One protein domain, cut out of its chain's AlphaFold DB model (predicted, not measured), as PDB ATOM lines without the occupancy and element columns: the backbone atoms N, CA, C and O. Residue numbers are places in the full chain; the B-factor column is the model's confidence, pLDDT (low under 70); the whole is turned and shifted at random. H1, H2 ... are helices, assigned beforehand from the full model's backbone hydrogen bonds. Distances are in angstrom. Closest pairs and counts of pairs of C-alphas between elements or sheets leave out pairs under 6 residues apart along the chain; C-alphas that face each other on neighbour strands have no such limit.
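Overview. This is residues 62 to 144 of the 146 residues of an uncharacterized protein of Clostridium botulinum (UniProt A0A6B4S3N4). Picture one long helix, H1, whose first part, residues 62 to 83, sticks out as a free arm, while its last part joins a small head made with two shorter helices. From the far end of H1 the chain turns into H2, which runs back at an angle to it, and H3 then folds back beside H2 and meets the side of H1 near residues 88 to 95. The printed part has 83 residues with three named helices in the order H1, H2, H3 and no named strand, and its class is all helix. The whole is loose, with a radius of gyration of the C-alphas of 16.8 A, and elongated, spanning 55 by 31 by 18 A, the arm making much of the length.

Along the chain. Find C-alpha 62 at (-44.318, 20.115, -12.638); there H1 begins, and it runs through residues 62 to 97, 52.2 A from first to last C-alpha, to C-alpha 97 at (-10.595, 13.954, 26.774). After a tight link of 5 residues, look for H2 at residues 103 to 118, which is 22.4 A long. A second tight link of 5 residues leads to H3, residues 124 to 135, 16.5 A long, which ends at C-alpha 135 at (-21.609, 9.658, 22.636). Residues 136 to 144 follow with no named helix.

Arrangement. H1, H2 and H3 form a bundle, up and down, each helix running against the one before it in the chain. Look first where H1 and H3 touch: their closest C-alphas, those of Ile 92 and Ala 135, are 4.8 A apart. H1 touches H3 with residues 88 to 95 alone, H3 touches H1 with residues 131 to 135 alone, and the two run the same way at a steep tilt of 41 degrees. H2 and H3 are a helical hairpin and only just touch, with 3 pairs of C-alphas within 8 A, through residues 113 to 117 of H2 and 124 to 127 of H3 alone. Their closest C-alphas are those of Ile 113 and Val 127, 6.9 A apart, and they run opposite ways at a shallow tilt of 20 degrees. H1 and H2 are close but not clearly touching; the closest C-alphas, those of Ile 96 and Lys 103, are 6.5 A apart. These two run opposite ways at a steep tilt of 42 degrees. In the backbones of H1, H2 and H3 every O i to N i+4 pair is within hydrogen-bond range.

Size, cuts and confidence. The C-alphas of Gln 62 and Gly 99 are the two farthest apart, at 55.6 A. Without residues 62 to 83, which stand free, the remaining 61 residues span 33 by 23 by 17 A. The printed part has no cut, and neither link between the helices is long. The mean pLDDT of the printed part is 90.6, and no printed residue of this model is under 70.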
ATOM      1  N   GLN A  62     -43.939  20.700 -13.916       88.50
ATOM      2  CA  GLN A  62     -44.318  20.115 -12.638       88.50
ATOM      3  C   GLN A  62     -43.386  18.954 -12.253       88.50
ATOM      4  O   GLN A  62     -42.930  18.881 -11.107       88.50
ATOM      5  N   GLU A  63     -43.052  18.072 -13.195       89.19
ATOM      6  CA  GLU A  63     -42.109  16.968 -12.987       89.19
ATOM      7  C   GLU A  63     -40.716  17.485 -12.604       89.19
ATOM      8  O   GLU A  63     -40.158  17.056 -11.588       89.19
ATOM      9  N   GLN A  64     -40.197  18.480 -13.328       90.06
ATOM     10  CA  GLN A  64     -38.920  19.125 -13.006       90.06
ATOM     11  C   GLN A  64     -38.939  19.782 -11.620       90.06
ATOM     12  O   GLN A  64     -37.950  19.740 -10.879       90.06
ATOM     13  N   ARG A  65     -40.058  20.405 -11.233       88.44
ATOM     14  CA  ARG A  65     -40.220  21.003  -9.900       88.44
ATOM     15  C   ARG A  65     -40.202  19.935  -8.807       88.44
ATOM     16  O   ARG A  65     -39.526  20.123  -7.794       88.44
ATOM     17  N   ILE A  66     -40.894  18.816  -9.010       89.00
ATOM     18  CA  ILE A  66     -40.886  17.675  -8.083       89.00
ATOM     19  C   ILE A  66     -39.475  17.096  -7.956       89.00
ATOM     20  O   ILE A  66     -39.025  16.821  -6.841       89.00
ATOM     21  N   GLU A  67     -38.757  16.933  -9.064       91.19
ATOM     22  CA  GLU A  67     -37.384  16.428  -9.057       91.19
ATOM     23  C   GLU A  67     -36.442  17.354  -8.276       91.19
ATOM     24  O   GLU A  67     -35.719  16.889  -7.391       91.19
ATOM     25  N   LYS A  68     -36.530  18.672  -8.495       91.38
ATOM     26  CA  LYS A  68     -35.774  19.667  -7.716       91.38
ATOM     27  C   LYS A  68     -36.078  19.584  -6.222       91.38
ATOM     28  O   LYS A  68     -35.156  19.655  -5.410       91.38
ATOM     29  N   ILE A  69     -37.345  19.412  -5.840       89.62
ATOM     30  CA  ILE A  69     -37.734  19.248  -4.430       89.62
ATOM     31  C   ILE A  69     -37.111  17.974  -3.848       89.62
ATOM     32  O   ILE A  69     -36.528  18.023  -2.763       89.62
ATOM     33  N   LYS A  70     -37.170  16.847  -4.568       88.88
ATOM     34  CA  LYS A  70     -36.536  15.588  -4.141       88.88
ATOM     35  C   LYS A  70     -35.024  15.743  -3.979       88.88
ATOM     36  O   LYS A  70     -34.461  15.286  -2.983       88.88
ATOM     37  N   GLU A  71     -34.359  16.416  -4.914       90.69
ATOM     38  CA  GLU A  71     -32.920  16.673  -4.844       90.69
ATOM     39  C   GLU A  71     -32.563  17.557  -3.639       90.69
ATOM     40  O   GLU A  71     -31.624  17.254  -2.898       90.69
ATOM     41  N   GLN A  72     -33.333  18.619  -3.392       87.56
ATOM     42  CA  GLN A  72     -33.158  19.487  -2.226       87.56
ATOM     43  C   GLN A  72     -33.357  18.728  -0.913       87.56
ATOM     44  O   GLN A  72     -32.545  18.873   0.002       87.56
ATOM     45  N   GLN A  73     -34.383  17.879  -0.826       86.25
ATOM     46  CA  GLN A  73     -34.617  17.023   0.338       86.25
ATOM     47  C   GLN A  73     -33.455  16.050   0.561       86.25
ATOM     48  O   GLN A  73     -32.979  15.925   1.689       86.25
ATOM     49  N   LYS A  74     -32.930  15.430  -0.503       84.75
ATOM     50  CA  LYS A  74     -31.759  14.545  -0.424       84.75
ATOM     51  C   LYS A  74     -30.507  15.294   0.039       84.75
ATOM     52  O   LYS A  74     -29.799  14.819   0.923       84.75
ATOM     53  N   LYS A  75     -30.245  16.490  -0.499       82.75
ATOM     54  CA  LYS A  75     -29.126  17.348  -0.063       82.75
ATOM     55  C   LYS A  75     -29.269  17.757   1.403       82.75
ATOM     56  O   LYS A  75     -28.291  17.696   2.145       82.75
ATOM     57  N   ALA A  76     -30.473  18.129   1.834       80.31
ATOM     58  CA  ALA A  76     -30.752  18.484   3.222       80.31
ATOM     59  C   ALA A  76     -30.581  17.286   4.170       80.31
ATOM     60  O   ALA A  76     -29.984  17.441   5.234       80.31
ATOM     61  N   ALA A  77     -31.042  16.095   3.778       78.25
ATOM     62  CA  ALA A  77     -30.849  14.862   4.538       78.25
ATOM     63  C   ALA A  77     -29.358  14.517   4.681       78.25
ATOM     64  O   ALA A  77     -28.886  14.307   5.794       78.25
ATOM     65  N   ASN A  78     -28.594  14.568   3.584       78.50
ATOM     66  CA  ASN A  78     -27.150  14.323   3.606       78.50
ATOM     67  C   ASN A  78     -26.401  15.338   4.480       78.50
ATOM     68  O   ASN A  78     -25.494  14.964   5.222       78.50
ATOM     69  N   LYS A  79     -26.785  16.620   4.418       81.88
ATOM     70  CA  LYS A  79     -26.201  17.667   5.265       81.88
ATOM     71  C   LYS A  79     -26.467  17.391   6.746       81.88
ATOM     72  O   LYS A  79     -25.519  17.372   7.524       81.88
ATOM     73  N   LYS A  80     -27.719  17.092   7.114       77.19
ATOM     74  CA  LYS A  80     -28.094  16.737   8.493       77.19
ATOM     75  C   LYS A  80     -27.375  15.482   8.987       77.19
ATOM     76  O   LYS A  80     -26.917  15.466  10.122       77.19
ATOM     77  N   ALA A  81     -27.247  14.452   8.150       76.50
ATOM     78  CA  ALA A  81     -26.529  13.229   8.506       76.50
ATOM     79  C   ALA A  81     -25.040  13.506   8.769       76.50
ATOM     80  O   ALA A  81     -24.493  13.041   9.767       76.50
ATOM     81  N   LYS A  82     -24.399  14.329   7.927       77.25
ATOM     82  CA  LYS A  82     -22.999  14.734   8.109       77.25
ATOM     83  C   LYS A  82     -22.799  15.582   9.370       77.25
ATOM     84  O   LYS A  82     -21.830  15.371  10.093       77.25
ATOM     85  N   GLU A  83     -23.708  16.516   9.643       81.12
ATOM     86  CA  GLU A  83     -23.694  17.330  10.866       81.12
ATOM     87  C   GLU A  83     -23.884  16.460  12.117       81.12
ATOM     88  O   GLU A  83     -23.088  16.565  13.048       81.12
ATOM     89  N   LYS A  84     -24.856  15.535  12.108       83.19
ATOM     90  CA  LYS A  84     -25.094  14.592  13.211       83.19
ATOM     91  C   LYS A  84     -23.879  13.692  13.463       83.19
ATOM     92  O   LYS A  84     -23.472  13.537  14.609       83.19
ATOM     93  N   GLY A  85     -23.266  13.146  12.409       83.31
ATOM     94  CA  GLY A  85     -22.044  12.341  12.529       83.31
ATOM     95  C   GLY A  85     -20.876  13.134  13.125       83.31
ATOM     96  O   GLY A  85     -20.186  12.646  14.016       83.31
ATOM     97  N   SER A  86     -20.701  14.394  12.709       86.25
ATOM     98  CA  SER A  86     -19.689  15.282  13.294       86.25
ATOM     99  C   SER A  86     -19.965  15.596  14.767       86.25
ATOM    100  O   SER A  86     -19.023  15.675  15.553       86.25
ATOM    101  N   GLU A  87     -21.226  15.788  15.157       92.06
ATOM    102  CA  GLU A  87     -21.604  16.032  16.552       92.06
ATOM    103  C   GLU A  87     -21.315  14.811  17.437       92.06
ATOM    104  O   GLU A  87     -20.758  14.957  18.525       92.06
ATOM    105  N   ILE A  88     -21.653  13.611  16.957       91.69
ATOM    106  CA  ILE A  88     -21.373  12.342  17.641       91.69
ATOM    107  C   ILE A  88     -19.864  12.164  17.837       91.69
ATOM    108  O   ILE A  88     -19.426  11.933  18.965       91.69
ATOM    109  N   ALA A  89     -19.065  12.360  16.784       90.62
ATOM    110  CA  ALA A  89     -17.608  12.253  16.862       90.62
ATOM    111  C   ALA A  89     -17.008  13.243  17.877       90.62
ATOM    112  O   ALA A  89     -16.185  12.860  18.708       90.62
ATOM    113  N   ASN A  90     -17.474  14.497  17.879       93.38
ATOM    114  CA  ASN A  90     -17.035  15.508  18.844       93.38
ATOM    115  C   ASN A  90     -17.409  15.138  20.287       93.38
ATOM    116  O   ASN A  90     -16.622  15.359  21.206       93.38
ATOM    117  N   LYS A  91     -18.599  14.566  20.505       94.81
ATOM    118  CA  LYS A  91     -19.027  14.090  21.829       94.81
ATOM    119  C   LYS A  91     -18.173  12.924  22.316       94.81
ATOM    120  O   LYS A  91     -17.757  12.939  23.470       94.81
ATOM    121  N   ILE A  92     -17.885  11.954  21.450       93.81
ATOM    122  CA  ILE A  92     -17.002  10.822  21.764       93.81
ATOM    123  C   ILE A  92     -15.607  11.334  22.126       93.81
ATOM    124  O   ILE A  92     -15.105  10.990  23.193       93.81
ATOM    125  N   GLN A  93     -15.028  12.223  21.311       93.50
ATOM    126  CA  GLN A  93     -13.732  12.832  21.615       93.50
ATOM    127  C   GLN A  93     -13.760  13.563  22.962       93.50
ATOM    128  O   GLN A  93     -12.883  13.354  23.790       93.50
ATOM    129  N   GLY A  94     -14.815  14.329  23.246       95.12
ATOM    130  CA  GLY A  94     -14.968  15.004  24.533       95.12
ATOM    131  C   GLY A  94     -15.086  14.057  25.734       95.12
ATOM    132  O   GLY A  94     -14.721  14.446  26.840       95.12
ATOM    133  N   ARG A  95     -15.583  12.824  25.558       94.94
ATOM    134  CA  ARG A  95     -15.579  11.791  26.614       94.94
ATOM    135  C   ARG A  95     -14.193  11.166  26.788       94.94
ATOM    136  O   ARG A  95     -13.792  10.922  27.925       94.94
ATOM    137  N   ILE A  96     -13.452  10.980  25.693       95.38
ATOM    138  CA  ILE A  96     -12.046  10.546  25.726       95.38
ATOM    139  C   ILE A  96     -11.193  11.576  26.473       95.38
ATOM    140  O   ILE A  96     -10.463  11.222  27.395       95.38
ATOM    141  N   ASP A  97     -11.348  12.859  26.148       95.06
ATOM    142  CA  ASP A  97     -10.595  13.954  26.774       95.06
ATOM    143  C   ASP A  97     -10.898  14.088  28.278       95.06
ATOM    144  O   ASP A  97     -10.053  14.529  29.056       95.06
ATOM    145  N   LYS A  98     -12.099  13.677  28.709       94.88
ATOM    146  CA  LYS A  98     -12.499  13.599  30.126       94.88
ATOM    147  C   LYS A  98     -11.994  12.344  30.841       94.88
ATOM    148  O   LYS A  98     -12.195  12.227  32.048       94.88
ATOM    149  N   GLY A  99     -11.366  11.413  30.123       92.69
ATOM    150  CA  GLY A  99     -10.859  10.159  30.672       92.69
ATOM    151  C   GLY A  99     -11.944   9.131  30.994       92.69
ATOM    152  O   GLY A  99     -11.705   8.244  31.808       92.69
ATOM    153  N   GLU A 100     -13.134   9.230  30.390       94.31
ATOM    154  CA  GLU A 100     -14.189   8.220  30.585       94.31
ATOM    155  C   GLU A 100     -13.830   6.881  29.921       94.31
ATOM    156  O   GLU A 100     -14.270   5.825  30.373       94.31
ATOM    157  N   PHE A 101     -13.040   6.935  28.850       94.56
ATOM    158  CA  PHE A 101     -12.376   5.812  28.194       94.56
ATOM    159  C   PHE A 101     -11.220   6.345  27.338       94.56
ATOM    160  O   PHE A 101     -11.158   7.530  27.009       94.56
ATOM    161  N   THR A 102     -10.287   5.475  26.985       94.88
ATOM    162  CA  THR A 102      -9.122   5.794  26.159       94.88
ATOM    163  C   THR A 102      -9.432   5.673  24.670       94.88
ATOM    164  O   THR A 102     -10.398   5.026  24.254       94.88
ATOM    165  N   LYS A 103      -8.576   6.272  23.838       94.12
ATOM    166  CA  LYS A 103      -8.668   6.126  22.382       94.12
ATOM    167  C   LYS A 103      -8.519   4.662  21.944       94.12
ATOM    168  O   LYS A 103      -9.293   4.210  21.111       94.12
ATOM    169  N   ASP A 104      -7.618   3.913  22.576       95.50
ATOM    170  CA  ASP A 104      -7.408   2.490  22.286       95.50
ATOM    171  C   ASP A 104      -8.642   1.637  22.620       95.50
ATOM    172  O   ASP A 104      -8.976   0.700  21.897       95.50
ATOM    173  N   GLU A 105      -9.345   1.952  23.712       94.50
ATOM    174  CA  GLU A 105     -10.605   1.287  24.067       94.50
ATOM    175  C   GLU A 105     -11.713   1.605  23.063       94.50
ATOM    176  O   GLU A 105     -12.484   0.715  22.703       94.50
ATOM    177  N   TYR A 106     -11.755   2.845  22.567       94.62
ATOM    178  CA  TYR A 106     -12.665   3.225  21.494       94.62
ATOM    179  C   TYR A 106     -12.381   2.479  20.195       94.62
ATOM    180  O   TYR A 106     -13.298   1.929  19.594       94.62
ATOM    181  N   ASP A 107     -11.118   2.388  19.795       93.81
ATOM    182  CA  ASP A 107     -10.750   1.698  18.561       93.81
ATOM    183  C   ASP A 107     -11.033   0.187  18.663       93.81
ATOM    184  O   ASP A 107     -11.457  -0.440  17.691       93.81
ATOM    185  N   LYS A 108     -10.884  -0.425  19.848       95.12
ATOM    186  CA  LYS A 108     -11.325  -1.813  20.081       95.12
ATOM    187  C   LYS A 108     -12.836  -1.968  19.951       95.12
ATOM    188  O   LYS A 108     -13.290  -2.923  19.326       95.12
ATOM    189  N   PHE A 109     -13.605  -1.048  20.529       95.06
ATOM    190  CA  PHE A 109     -15.062  -1.051  20.417       95.06
ATOM    191  C   PHE A 109     -15.504  -0.950  18.963       95.06
ATOM    192  O   PHE A 109     -16.284  -1.786  18.514       95.06
ATOM    193  N   ASP A 110     -14.950   0.006  18.223       93.31
ATOM    194  CA  ASP A 110     -15.261   0.222  16.811       93.31
ATOM    195  C   ASP A 110     -14.983  -1.043  15.986       93.31
ATOM    196  O   ASP A 110     -15.842  -1.511  15.243       93.31
ATOM    197  N   ASN A 111     -13.846  -1.705  16.220       94.19
ATOM    198  CA  ASN A 111     -13.524  -2.976  15.565       94.19
ATOM    199  C   ASN A 111     -14.513  -4.107  15.901       94.19
ATOM    200  O   ASN A 111     -14.880  -4.877  15.011       94.19
ATOM    201  N   VAL A 112     -14.973  -4.216  17.154       93.94
ATOM    202  CA  VAL A 112     -15.990  -5.211  17.545       93.94
ATOM    203  C   VAL A 112     -17.313  -4.942  16.828       93.94
ATOM    204  O   VAL A 112     -17.945  -5.869  16.320       93.94
ATOM    205  N   ILE A 113     -17.740  -3.681  16.773       93.50
ATOM    206  CA  ILE A 113     -18.990  -3.298  16.112       93.50
ATOM    207  C   ILE A 113     -18.898  -3.499  14.594       93.50
ATOM    208  O   ILE A 113     -19.834  -4.036  13.997       93.50
ATOM    209  N   LEU A 114     -17.765  -3.159  13.976       90.94
ATOM    210  CA  LEU A 114     -17.502  -3.408  12.556       90.94
ATOM    211  C   LEU A 114     -17.508  -4.903  12.218       90.94
ATOM    212  O   LEU A 114     -18.079  -5.280  11.197       90.94
ATOM    213  N   GLY A 115     -16.942  -5.755  13.077       92.69
ATOM    214  CA  GLY A 115     -17.018  -7.210  12.917       92.69
ATOM    215  C   GLY A 115     -18.467  -7.702  12.880       92.69
ATOM    216  O   GLY A 115     -18.877  -8.356  11.925       92.69
ATOM    217  N   LYS A 116     -19.289  -7.268  13.842       93.31
ATOM    218  CA  LYS A 116     -20.723  -7.611  13.889       93.31
ATOM    219  C   LYS A 116     -21.510  -7.103  12.681       93.31
ATOM    220  O   LYS A 116     -22.445  -7.762  12.231       93.31
ATOM    221  N   LEU A 117     -21.144  -5.939  12.145       92.19
ATOM    222  CA  LEU A 117     -21.720  -5.422  10.903       92.19
ATOM    223  C   LEU A 117     -21.352  -6.313   9.704       92.19
ATOM    224  O   LEU A 117     -22.212  -6.608   8.878       92.19
ATOM    225  N   MET A 118     -20.095  -6.759   9.611       91.56
ATOM    226  CA  MET A 118     -19.628  -7.656   8.542       91.56
ATOM    227  C   MET A 118     -20.275  -9.043   8.608       91.56
ATOM    228  O   MET A 118     -20.595  -9.618   7.567       91.56
ATOM    229  N   ASP A 119     -20.535  -9.537   9.816       95.12
ATOM    230  CA  ASP A 119     -21.213 -10.814  10.054       95.12
ATOM    231  C   ASP A 119     -22.745 -10.724   9.883       95.12
ATOM    232  O   ASP A 119     -23.452 -11.723  10.007       95.12
ATOM    233  N   ASN A 120     -23.276  -9.545   9.526       92.62
ATOM    234  CA  ASN A 120     -24.709  -9.228   9.433       92.62
ATOM    235  C   ASN A 120     -25.482  -9.404  10.757       92.62
ATOM    236  O   ASN A 120     -26.707  -9.529  10.743       92.62
ATOM    237  N   GLU A 121     -24.790  -9.395  11.898       93.44
ATOM    238  CA  GLU A 121     -25.415  -9.372  13.227       93.44
ATOM    239  C   GLU A 121     -25.966  -7.984  13.582       93.44
ATOM    240  O   GLU A 121     -26.872  -7.872  14.407       93.44
ATOM    241  N   LEU A 122     -25.416  -6.932  12.968       93.06
ATOM    242  CA  LEU A 122     -25.877  -5.553  13.093       93.06
ATOM    243  C   LEU A 122     -26.132  -4.932  11.724       93.06
ATOM    244  O   LEU A 122     -25.445  -5.211  10.744       93.06
ATOM    245  N   THR A 123     -27.088  -4.017  11.681       92.50
ATOM    246  CA  THR A 123     -27.316  -3.108  10.559       92.50
ATOM    247  C   THR A 123     -26.556  -1.794  10.752       92.50
ATOM    248  O   THR A 123     -26.230  -1.399  11.870       92.50
ATOM    249  N   ILE A 124     -26.331  -1.051   9.662       87.94
ATOM    250  CA  ILE A 124     -25.708   0.289   9.710       87.94
ATOM    251  C   ILE A 124     -26.472   1.233  10.657       87.94
ATOM    252  O   ILE A 124     -25.865   2.032  11.366       87.94
ATOM    253  N   GLU A 125     -27.804   1.137  10.694       89.56
ATOM    254  CA  GLU A 125     -28.627   1.961  11.584       89.56
ATOM    255  C   GLU A 125     -28.380   1.622  13.059       89.56
ATOM    256  O   GLU A 125     -28.273   2.518  13.896       89.56
ATOM    257  N   GLU A 126     -28.222   0.341  13.390       91.44
ATOM    258  CA  GLU A 126     -27.907  -0.086  14.754       91.44
ATOM    259  C   GLU A 126     -26.507   0.347  15.186       91.44
ATOM    260  O   GLU A 126     -26.341   0.763  16.334       91.44
ATOM    261  N   VAL A 127     -25.528   0.340  14.276       90.19
ATOM    262  CA  VAL A 127     -24.189   0.905  14.523       90.19
ATOM    263  C   VAL A 127     -24.283   2.399  14.845       90.19
ATOM    264  O   VAL A 127     -23.801   2.829  15.892       90.19
ATOM    265  N   ASN A 128     -25.009   3.178  14.035       89.56
ATOM    266  CA  ASN A 128     -25.220   4.609  14.293       89.56
ATOM    267  C   ASN A 128     -25.887   4.863  15.659       89.56
ATOM    268  O   ASN A 128     -25.559   5.825  16.357       89.56
ATOM    269  N   ILE A 129     -26.830   4.002  16.058       92.56
ATOM    270  CA  ILE A 129     -27.491   4.076  17.367       92.56
ATOM    271  C   ILE A 129     -26.510   3.758  18.500       92.56
ATOM    272  O   ILE A 129     -26.604   4.370  19.569       92.56
ATOM    273  N   LEU A 130     -25.596   2.805  18.314       93.31
ATOM    274  CA  LEU A 130     -24.570   2.479  19.304       93.31
ATOM    275  C   LEU A 130     -23.593   3.639  19.492       93.31
ATOM    276  O   LEU A 130     -23.366   4.028  20.637       93.31
ATOM    277  N   ASP A 131     -23.125   4.259  18.410       90.88
ATOM    278  CA  ASP A 131     -22.273   5.451  18.484       90.88
ATOM    279  C   ASP A 131     -22.989   6.614  19.171       90.88
ATOM    280  O   ASP A 131     -22.414   7.297  20.016       90.88
ATOM    281  N   GLU A 132     -24.279   6.819  18.891       93.62
ATOM    282  CA  GLU A 132     -25.080   7.840  19.567       93.62
ATOM    283  C   GLU A 132     -25.279   7.525  21.060       93.62
ATOM    284  O   GLU A 132     -25.221   8.418  21.913       93.62
ATOM    285  N   LYS A 133     -25.508   6.258  21.415       94.81
ATOM    286  CA  LYS A 133     -25.611   5.828  22.816       94.81
ATOM    287  C   LYS A 133     -24.283   6.008  23.541       94.81
ATOM    288  O   LYS A 133     -24.296   6.485  24.678       94.81
ATOM    289  N   LEU A 134     -23.167   5.679  22.897       94.25
ATOM    290  CA  LEU A 134     -21.836   5.891  23.445       94.25
ATOM    291  C   LEU A 134     -21.564   7.390  23.585       94.25
ATOM    292  O   LEU A 134     -21.243   7.844  24.671       94.25
ATOM    293  N   ALA A 135     -21.791   8.207  22.563       93.44
ATOM    294  CA  ALA A 135     -21.609   9.658  22.636       93.44
ATOM    295  C   ALA A 135     -22.385  10.312  23.797       93.44
ATOM    296  O   ALA A 135     -21.915  11.278  24.394       93.44
ATOM    297  N   ASN A 136     -23.556   9.770  24.144       93.94
ATOM    298  CA  ASN A 136     -24.412  10.278  25.218       93.94
ATOM    299  C   ASN A 136     -24.233   9.558  26.571       93.94
ATOM    300  O   ASN A 136     -25.038   9.778  27.476       93.94
ATOM    301  N   GLY A 137     -23.240   8.674  26.720       92.44
ATOM    302  CA  GLY A 137     -22.975   7.973  27.984       92.44
ATOM    303  C   GLY A 137     -24.034   6.951  28.401       92.44
ATOM    304  O   GLY A 137     -24.104   6.579  29.566       92.44
ATOM    305  N   LYS A 138     -24.866   6.488  27.463       95.06
ATOM    306  CA  LYS A 138     -25.927   5.500  27.720       95.06
ATOM    307  C   LYS A 138     -25.427   4.057  27.714       95.06
ATOM    308  O   LYS A 138     -26.154   3.174  28.154       95.06
ATOM    309  N   ILE A 139     -24.231   3.824  27.180       93.88
ATOM    310  CA  ILE A 139     -23.546   2.530  27.210       93.88
ATOM    311  C   ILE A 139     -22.109   2.720  27.691       93.88
ATOM    312  O   ILE A 139     -21.516   3.790  27.498       93.88
ATOM    313  N   ASN A 140     -21.563   1.676  28.313       91.75
ATOM    314  CA  ASN A 140     -20.161   1.605  28.692       91.75
ATOM    315  C   ASN A 140     -19.396   0.795  27.643       91.75
ATOM    316  O   ASN A 140     -19.819  -0.285  27.243       91.75
ATOM    317  N   ILE A 141     -18.254   1.318  27.209       92.31
ATOM    318  CA  ILE A 141     -17.420   0.682  26.194       92.31
ATOM    319  C   ILE A 141     -16.863  -0.672  26.659       92.31
ATOM    320  O   ILE A 141     -16.734  -1.603  25.866       92.31
ATOM    321  N   GLN A 142     -16.639  -0.815  27.968       91.44
ATOM    322  CA  GLN A 142     -16.139  -2.037  28.604       91.44
ATOM    323  C   GLN A 142     -17.117  -3.213  28.516       91.44
ATOM    324  O   GLN A 142     -16.716  -4.361  28.690       91.44
ATOM    325  N   ASP A 143     -18.394  -2.954  28.229       91.69
ATOM    326  CA  ASP A 143     -19.382  -4.018  28.036       91.69
ATOM    327  C   ASP A 143     -19.206  -4.736  26.687       91.69
ATOM    328  O   ASP A 143     -19.775  -5.808  26.483       91.69
ATOM    329  N   TYR A 144     -18.400  -4.170  25.781       89.75
ATOM    330  CA  TYR A 144     -18.269  -4.613  24.393       89.75
ATOM    331  C   TYR A 144     -16.859  -5.078  24.013       89.75
ATOM    332  O   TYR A 144     -16.734  -5.861  23.079       89.75
TER     333      TYR A 144